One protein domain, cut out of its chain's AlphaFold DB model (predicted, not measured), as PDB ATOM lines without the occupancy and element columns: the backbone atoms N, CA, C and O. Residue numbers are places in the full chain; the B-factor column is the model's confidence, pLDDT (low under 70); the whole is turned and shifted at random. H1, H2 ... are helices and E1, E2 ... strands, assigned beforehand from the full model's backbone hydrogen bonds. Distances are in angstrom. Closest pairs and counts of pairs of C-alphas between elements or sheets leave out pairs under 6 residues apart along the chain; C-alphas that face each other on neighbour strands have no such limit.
ATOM      1  N   ILE A   3      95.365  37.508  54.122       98.06
ATOM      2  CA  ILE A   3      95.358  36.041  54.155       98.06
ATOM      3  C   ILE A   3      94.321  35.543  55.165       98.06
ATOM      4  O   ILE A   3      94.037  36.217  56.154       98.06
ATOM      5  N   VAL A   4      93.759  34.366  54.911       98.06
ATOM      6  CA  VAL A   4      92.752  33.704  55.742       98.06
ATOM      7  C   VAL A   4      93.145  32.245  55.912       98.06
ATOM      8  O   VAL A   4      93.368  31.537  54.930       98.06
ATOM      9  N   LEU A   5      93.196  31.795  57.164       97.06
ATOM     10  CA  LEU A   5      93.376  30.394  57.525       97.06
ATOM     11  C   LEU A   5      92.007  29.839  57.941       97.06
ATOM     12  O   LEU A   5      91.568  30.099  59.063       97.06
ATOM     13  N   PRO A   6      91.290  29.128  57.053       96.50
ATOM     14  CA  PRO A   6      90.034  28.493  57.424       96.50
ATOM     15  C   PRO A   6      90.269  27.338  58.409       96.50
ATOM     16  O   PRO A   6      91.394  26.863  58.589       96.50
ATOM     17  N   HIS A   7      89.189  26.852  59.022       96.88
ATOM     18  CA  HIS A   7      89.224  25.624  59.814       96.88
ATOM     19  C   HIS A   7      89.757  24.448  58.976       96.88
ATOM     20  O   HIS A   7      89.387  24.303  57.810       96.88
ATOM     21  N   GLN A   8      90.605  23.608  59.580       97.62
ATOM     22  CA  GLN A   8      91.227  22.454  58.926       97.62
ATOM     23  C   GLN A   8      90.587  21.137  59.407       97.62
ATOM     24  O   GLN A   8      90.363  20.987  60.609       97.62
ATOM     25  N   PRO A   9      90.319  20.166  58.516       96.88
ATOM     26  CA  PRO A   9      90.511  20.236  57.068       96.88
ATOM     27  C   PRO A   9      89.495  21.178  56.404       96.88
ATOM     28  O   PRO A   9      88.338  21.239  56.818       96.88
ATOM     29  N   HIS A  10      89.931  21.900  55.370       97.81
ATOM     30  CA  HIS A  10      89.048  22.760  54.581       97.81
ATOM     31  C   HIS A  10      88.338  21.975  53.470       97.81
ATOM     32  O   HIS A  10      87.186  22.260  53.148       97.81
ATOM     33  N   PHE A  11      89.002  20.956  52.913       97.88
ATOM     34  CA  PHE A  11      88.450  20.096  51.866       97.88
ATOM     35  C   PHE A  11      88.133  18.689  52.378       97.88
ATOM     36  O   PHE A  11      88.865  18.117  53.189       97.88
ATOM     37  N   ILE A  12      87.067  18.088  51.840       97.75
ATOM     38  CA  ILE A  12      86.792  16.658  52.026       97.75
ATOM     39  C   ILE A  12      87.958  15.866  51.423       97.75
ATOM     40  O   ILE A  12      88.312  16.062  50.264       97.75
ATOM     41  N   GLY A  13      88.557  14.976  52.216       97.62
ATOM     42  CA  GLY A  13      89.703  14.168  51.789       97.62
ATOM     43  C   GLY A  13      91.062  14.874  51.869       97.62
ATOM     44  O   GLY A  13      92.052  14.303  51.422       97.62
ATOM     45  N   GLN A  14      91.142  16.077  52.451       98.19
ATOM     46  CA  GLN A  14      92.424  16.735  52.712       98.19
ATOM     47  C   GLN A  14      93.307  15.858  53.629       98.19
ATOM     48  O   GLN A  14      92.839  15.448  54.699       98.19
ATOM     49  N   PRO A  15      94.567  15.560  53.246       97.88
ATOM     50  CA  PRO A  15      95.487  14.799  54.089       97.88
ATOM     51  C   PRO A  15      95.709  15.463  55.453       97.88
ATOM     52  O   PRO A  15      95.709  16.687  55.565       97.88
ATOM     53  N   ARG A  16      95.914  14.653  56.502       96.31
ATOM     54  CA  ARG A  16      96.024  15.131  57.897       96.31
ATOM     55  C   ARG A  16      97.226  16.044  58.148       96.31
ATOM     56  O   ARG A  16      97.211  16.816  59.098       96.31
ATOM     57  N   ASP A  17      98.265  15.909  57.341       96.75
ATOM     58  CA  ASP A  17      99.524  16.648  57.403       96.75
ATOM     59  C   ASP A  17      99.571  17.840  56.432       96.75
ATOM     60  O   ASP A  17     100.563  18.568  56.393       96.75
ATOM     61  N   VAL A  18      98.491  18.081  55.683       97.25
ATOM     62  CA  VAL A  18      98.359  19.212  54.763       97.25
ATOM     63  C   VAL A  18      97.411  20.238  55.367       97.25
ATOM     64  O   VAL A  18      96.294  19.904  55.752       97.25
ATOM     65  N   ASN A  19      97.831  21.502  55.393       97.56
ATOM     66  CA  ASN A  19      96.979  22.638  55.736       97.56
ATOM     67  C   ASN A  19      96.784  23.527  54.508       97.56
ATOM     68  O   ASN A  19      97.714  23.705  53.721       97.56
ATOM     69  N   VAL A  20      95.598  24.118  54.371       97.69
ATOM     70  CA  VAL A  20      95.299  25.064  53.290       97.69
ATOM     71  C   VAL A  20      94.913  26.415  53.858       97.69
ATOM     72  O   VAL A  20      94.084  26.513  54.757       97.69
ATOM     73  N   PHE A  21      95.478  27.471  53.291       97.94
ATOM     74  CA  PHE A  21      95.057  28.839  53.541       97.94
ATOM     75  C   PHE A  21      94.901  29.572  52.210       97.94
ATOM     76  O   PHE A  21      95.362  29.104  51.168       97.94
ATOM     77  N   TRP A  22      94.222  30.711  52.242       98.19
ATOM     78  CA  TRP A  22      93.955  31.527  51.064       98.19
ATOM     79  C   TRP A  22      94.434  32.958  51.284       98.19
ATOM     80  O   TRP A  22      94.515  33.423  52.419       98.19
ATOM     81  N   GLY A  23      94.738  33.672  50.206       97.62
ATOM     82  CA  GLY A  23      95.079  35.084  50.269       97.62
ATOM     83  C   GLY A  23      94.786  35.819  48.972       97.62
ATOM     84  O   GLY A  23      94.631  35.206  47.916       97.62
ATOM     85  N   TYR A  24      94.719  37.146  49.061       98.12
ATOM     86  CA  TYR A  24      94.498  38.028  47.919       98.12
ATOM     87  C   TYR A  24      95.151  39.405  48.105       98.12
ATOM     88  O   TYR A  24      95.502  39.831  49.213       98.12
ATOM     89  N   GLY A  25      95.291  40.127  46.993       97.25
ATOM     90  CA  GLY A  25      95.704  41.529  46.951       97.25
ATOM     91  C   GLY A  25      94.703  42.382  46.176       97.25
ATOM     92  O   GLY A  25      94.060  41.900  45.250       97.25
ATOM     93  N   LEU A  26      94.577  43.654  46.567       97.50
ATOM     94  CA  LEU A  26      93.714  44.637  45.893       97.50
ATOM     95  C   LEU A  26      94.466  45.494  44.860       97.50
ATOM     96  O   LEU A  26      93.842  46.056  43.969       97.50
ATOM     97  N   HIS A  27      95.794  45.578  44.962       96.81
ATOM     98  CA  HIS A  27      96.649  46.352  44.058       96.81
ATOM     99  C   HIS A  27      97.566  45.399  43.292       96.81
ATOM    100  O   HIS A  27      98.717  45.197  43.668       96.81
ATOM    101  N   VAL A  28      97.029  44.750  42.257       96.25
ATOM    102  CA  VAL A  28      97.738  43.660  41.566       96.25
ATOM    103  C   VAL A  28      98.885  44.137  40.671       96.25
ATOM    104  O   VAL A  28      99.829  43.382  40.439       96.25
ATOM    105  N   ASP A  29      98.835  45.397  40.236       97.44
ATOM    106  CA  ASP A  29      99.841  46.015  39.362       97.44
ATOM    107  C   ASP A  29     100.947  46.752  40.135       97.44
ATOM    108  O   ASP A  29     101.968  47.135  39.563       97.44
ATOM    109  N   ALA A  30     100.772  46.948  41.445       97.38
ATOM    110  CA  ALA A  30     101.769  47.597  42.286       97.38
ATOM    111  C   ALA A  30     102.889  46.606  42.661       97.38
ATOM    112  O   ALA A  30     102.585  45.470  43.043       97.38
ATOM    113  N   PRO A  31     104.173  47.006  42.595       98.25
ATOM    114  CA  PRO A  31     105.265  46.179  43.093       98.25
ATOM    115  C   PRO A  31     105.113  45.857  44.585       98.25
ATOM    116  O   PRO A  31     104.808  46.745  45.377       98.25
ATOM    117  N   GLY A  32     105.364  44.598  44.960       98.19
ATOM    118  CA  GLY A  32     105.423  44.180  46.366       98.19
ATOM    119  C   GLY A  32     106.611  44.771  47.136       98.19
ATOM    120  O   GLY A  32     107.535  45.348  46.551       98.19
ATOM    121  N   ASP A  33     106.620  44.578  48.452       98.38
ATOM    122  CA  ASP A  33     107.648  45.115  49.346       98.38
ATOM    123  C   ASP A  33     108.909  44.243  49.383       98.38
ATOM    124  O   ASP A  33     110.009  44.762  49.573       98.38
ATOM    125  N   PHE A  34     108.782  42.933  49.164       98.12
ATOM    126  CA  PHE A  34     109.898  41.987  49.259       98.12
ATOM    127  C   PHE A  34     110.297  41.423  47.895       98.12
ATOM    128  O   PHE A  34     111.484  41.343  47.585       98.12
ATOM    129  N   VAL A  35     109.327  41.087  47.042       97.94
ATOM    130  CA  VAL A  35     109.585  40.541  45.695       97.94
ATOM    131  C   VAL A  35     109.871  41.636  44.663       97.94
ATOM    132  O   VAL A  35     110.495  41.367  43.637       97.94
ATOM    133  N   ARG A  36     109.433  42.877  44.922       98.25
ATOM    134  CA  ARG A  36     109.630  44.043  44.037       98.25
ATOM    135  C   ARG A  36     109.104  43.840  42.606       98.25
ATOM    136  O   ARG A  36     109.604  44.447  41.662       98.25
ATOM    137  N   LYS A  37     108.066  43.012  42.449       98.44
ATOM    138  CA  LYS A  37     107.323  42.807  41.196       98.44
ATOM    139  C   LYS A  37     105.825  42.996  41.418       98.44
ATOM    140  O   LYS A  37     105.367  42.743  42.536       98.44
ATOM    141  N   PRO A  38     105.070  43.441  40.395       98.19
ATOM    142  CA  PRO A  38     103.614  43.428  40.437       98.19
ATOM    143  C   PRO A  38     103.086  42.037  40.783       98.19
ATOM    144  O   PRO A  38     103.550  41.052  40.210       98.19
ATOM    145  N   MET A  39     102.100  41.949  41.680       98.00
ATOM    146  CA  MET A  39     101.490  40.673  42.084       98.00
ATOM    147  C   MET A  39     100.988  39.867  40.877       98.00
ATOM    148  O   MET A  39     101.141  38.647  40.858       98.00
ATOM    149  N   ALA A  40     100.446  40.534  39.853       97.50
ATOM    150  CA  ALA A  40      99.977  39.897  38.623       97.50
ATOM    151  C   ALA A  40     101.087  39.192  37.815       97.50
ATOM    152  O   ALA A  40     100.792  38.303  37.020       97.50
ATOM    153  N   ALA A  41     102.353  39.567  38.024       98.00
ATOM    154  CA  ALA A  41     103.520  38.984  37.366       98.00
ATOM    155  C   ALA A  41     104.283  37.982  38.256       98.00
ATOM    156  O   ALA A  41     105.305  37.439  37.832       98.00
ATOM    157  N   CYS A  42     103.827  37.754  39.491       98.44
ATOM    158  CA  CYS A  42     104.486  36.860  40.435       98.44
ATOM    159  C   CYS A  42     104.107  35.393  40.195       98.44
ATOM    160  O   CYS A  42     102.943  35.039  40.004       98.44
ATOM    161  N   SER A  43     105.097  34.512  40.306       98.31
ATOM    162  CA  SER A  43     104.879  33.072  40.470       98.31
ATOM    163  C   SER A  43     104.321  32.739  41.862       98.31
ATOM    164  O   SER A  43     104.427  33.532  42.797       98.31
ATOM    165  N   GLY A  44     103.794  31.525  42.049       98.19
ATOM    166  CA  GLY A  44     103.325  31.073  43.366       98.19
ATOM    167  C   GLY A  44     104.409  31.127  44.454       98.19
ATOM    168  O   GLY A  44     104.144  31.570  45.571       98.19
ATOM    169  N   ARG A  45     105.653  30.757  44.115       98.19
ATOM    170  CA  ARG A  45     106.796  30.858  45.038       98.19
ATOM    171  C   ARG A  45     107.052  32.303  45.456       98.19
ATOM    172  O   ARG A  45     107.299  32.561  46.624       98.19
ATOM    173  N   GLU A  46     106.969  33.240  44.518       98.56
ATOM    174  CA  GLU A  46     107.157  34.665  44.790       98.56
ATOM    175  C   GLU A  46     106.037  35.233  45.660       98.56
ATOM    176  O   GLU A  46     106.322  35.935  46.623       98.56
ATOM    177  N   LEU A  47     104.782  34.859  45.407       98.50
ATOM    178  CA  LEU A  47     103.671  35.234  46.285       98.50
ATOM    179  C   LEU A  47     103.889  34.734  47.720       98.50
ATOM    180  O   LEU A  47     103.669  35.485  48.668       98.50
ATOM    181  N   MET A  48     104.374  33.499  47.889       98.38
ATOM    182  CA  MET A  48     104.702  32.982  49.218       98.38
ATOM    183  C   MET A  48     105.871  33.734  49.860       98.38
ATOM    184  O   MET A  48     105.811  34.044  51.046       98.38
ATOM    185  N   THR A  49     106.914  34.068  49.095       98.25
ATOM    186  CA  THR A  49     108.036  34.887  49.578       98.25
ATOM    187  C   THR A  49     107.559  36.252  50.076       98.25
ATOM    188  O   THR A  49     107.976  36.682  51.148       98.25
ATOM    189  N   GLU A  50     106.653  36.911  49.347       98.50
ATOM    190  CA  GLU A  50     106.056  38.182  49.774       98.50
ATOM    191  C   GLU A  50     105.287  38.014  51.095       98.50
ATOM    192  O   GLU A  50     105.476  38.800  52.019       98.50
ATOM    193  N   ILE A  51     104.477  36.956  51.231       98.12
ATOM    194  CA  ILE A  51     103.747  36.649  52.474       98.12
ATOM    195  C   ILE A  51     104.707  36.422  53.648       98.12
ATOM    196  O   ILE A  51     104.505  37.000  54.716       98.12
ATOM    197  N   LEU A  52     105.756  35.613  53.469       98.25
ATOM    198  CA  LEU A  52     106.749  35.352  54.518       98.25
ATOM    199  C   LEU A  52     107.466  36.634  54.954       98.25
ATOM    200  O   LEU A  52     107.669  36.831  56.152       98.25
ATOM    201  N   GLY A  53     107.785  37.518  54.005       97.94
ATOM    202  CA  GLY A  53     108.359  38.831  54.292       97.94
ATOM    203  C   GLY A  53     107.431  39.701  55.141       97.94
ATOM    204  O   GLY A  53     107.843  40.213  56.182       97.94
ATOM    205  N   GLN A  54     106.153  39.804  54.762       98.06
ATOM    206  CA  GLN A  54     105.154  40.581  55.512       98.06
ATOM    207  C   GLN A  54     104.923  40.027  56.928       98.06
ATOM    208  O   GLN A  54     104.729  40.793  57.871       98.06
ATOM    209  N   LEU A  55     104.999  38.703  57.099       97.56
ATOM    210  CA  LEU A  55     104.917  38.031  58.402       97.56
ATOM    211  C   LEU A  55     106.243  38.035  59.182       97.56
ATOM    212  O   LEU A  55     106.270  37.580  60.324       97.56
ATOM    213  N   ARG A  56     107.332  38.543  58.587       97.44
ATOM    214  CA  ARG A  56     108.693  38.552  59.151       97.44
ATOM    215  C   ARG A  56     109.186  37.160  59.565       97.44
ATOM    216  O   ARG A  56     109.831  36.994  60.599       97.44
ATOM    217  N   ILE A  57     108.873  36.148  58.758       96.88
ATOM    218  CA  ILE A  57     109.314  34.770  58.985       96.88
ATOM    219  C   ILE A  57     110.622  34.542  58.231       96.88
ATOM    220  O   ILE A  57     110.627  34.326  57.022       96.88
ATOM    221  N   GLU A  58     111.732  34.569  58.963       93.31
ATOM    222  CA  GLU A  58     113.070  34.305  58.417       93.31
ATOM    223  C   GLU A  58     113.502  32.855  58.673       93.31
ATOM    224  O   GLU A  58     113.899  32.125  57.760       93.31
ATOM    225  N   SER A  59     113.370  32.398  59.922       95.44
ATOM    226  CA  SER A  59     113.715  31.028  60.304       95.44
ATOM    227  C   SER A  59     112.746  30.027  59.673       95.44
ATOM    228  O   SER A  59     111.529  30.145  59.799       95.44
ATOM    229  N   GLY A  60     113.288  29.026  58.976       94.81
ATOM    230  CA  GLY A  60     112.496  27.992  58.305       94.81
ATOM    231  C   GLY A  60     111.844  28.425  56.988       94.81
ATOM    232  O   GLY A  60     111.200  27.588  56.354       94.81
ATOM    233  N   ALA A  61     112.049  29.665  56.526       96.38
ATOM    234  CA  ALA A  61     111.473  30.173  55.276       96.38
ATOM    235  C   ALA A  61     111.807  29.283  54.068       96.38
ATOM    236  O   ALA A  61     110.923  28.962  53.278       96.38
ATOM    237  N   ALA A  62     113.056  28.812  53.963       96.62
ATOM    238  CA  ALA A  62     113.475  27.894  52.903       96.62
ATOM    239  C   ALA A  62     112.629  26.609  52.887       96.62
ATOM    240  O   ALA A  62     112.056  26.264  51.856       96.62
ATOM    241  N   ARG A  63     112.453  25.972  54.054       97.56
ATOM    242  CA  ARG A  63     111.638  24.757  54.195       97.56
ATOM    243  C   ARG A  63     110.171  25.017  53.867       97.56
ATOM    244  O   ARG A  63     109.534  24.193  53.217       97.56
ATOM    245  N   ILE A  64     109.620  26.149  54.309       97.50
ATOM    246  CA  ILE A  64     108.235  26.525  53.991       97.50
ATOM    247  C   ILE A  64     108.075  26.669  52.475       97.50
ATOM    248  O   ILE A  64     107.166  26.077  51.901       97.50
ATOM    249  N   LEU A  65     108.978  27.389  51.810       97.81
ATOM    250  CA  LEU A  65     108.944  27.579  50.359       97.81
ATOM    251  C   LEU A  65     109.142  26.279  49.562       97.81
ATOM    252  O   LEU A  65     108.691  26.204  48.422       97.81
ATOM    253  N   GLU A  66     109.835  25.283  50.114       97.69
ATOM    254  CA  GLU A  66     110.000  23.952  49.506       97.69
ATOM    255  C   GLU A  66     108.771  23.053  49.688       97.69
ATOM    256  O   GLU A  66     108.471  22.238  48.822       97.69
ATOM    257  N   THR A  67     108.057  23.201  50.804       97.25
ATOM    258  CA  THR A  67     106.925  22.332  51.178       97.25
ATOM    259  C   THR A  67     105.553  22.929  50.863       97.25
ATOM    260  O   THR A  67     104.538  22.255  51.025       97.25
ATOM    261  N   THR A  68     105.500  24.177  50.393       97.75
ATOM    262  CA  THR A  68     104.249  24.877  50.076       97.75
ATOM    263  C   THR A  68     103.985  24.878  48.576       97.75
ATOM    264  O   THR A  68     104.795  25.358  47.785       97.75
TER     265      THR A  68
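Overview. This is residues 3 to 68 of the 164 residues of the protein "Oleate hydratase" of Methylocella tundrae (UniProt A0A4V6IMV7). Little regular structure is present: two winding loop stretches and a short helical hairpin, H1 and H2. Residues 3 to 21 fold back on themselves in one long loop, which brings residues 22 to 23 of E1 beside residues 3 to 4, antiparallel. The 66 printed residues hold E1, H1 and H2 in that order, mostly helix, with 21 residues in named elements. The whole is only just loose, close to compact, with a radius of gyration of the C-alphas of 13.2 A and spans of 36 by 27 by 17 A.

Along the chain. Strand E1, residues 22 to 24, begins at C-alpha 22 (93.955, 31.527, 51.064). H1, residues 44 to 54, is 15.5 A long. H2, residues 61 to 67, ends at C-alpha 67 (106.925, 22.332, 51.178).

Arrangement. E1 pairs with no named strand and is apart from H1 and H2. The hairpin helices H1 and H2 touch, the closest C-alphas being those of Arg 45 and Leu 65, 6.6 A apart. They run opposite ways at a shallow tilt of 33 degrees, only just short of steep. In both, every O i to N i+4 pair is within hydrogen-bond range.

Size, cuts and confidence. The C-alphas farthest apart, of Gly 13 and Ala 30, are 36.8 A apart. The link from E1 to H1 is long, 19 residues. The printed part has no cut, and no printed residue is under 70 in pLDDT.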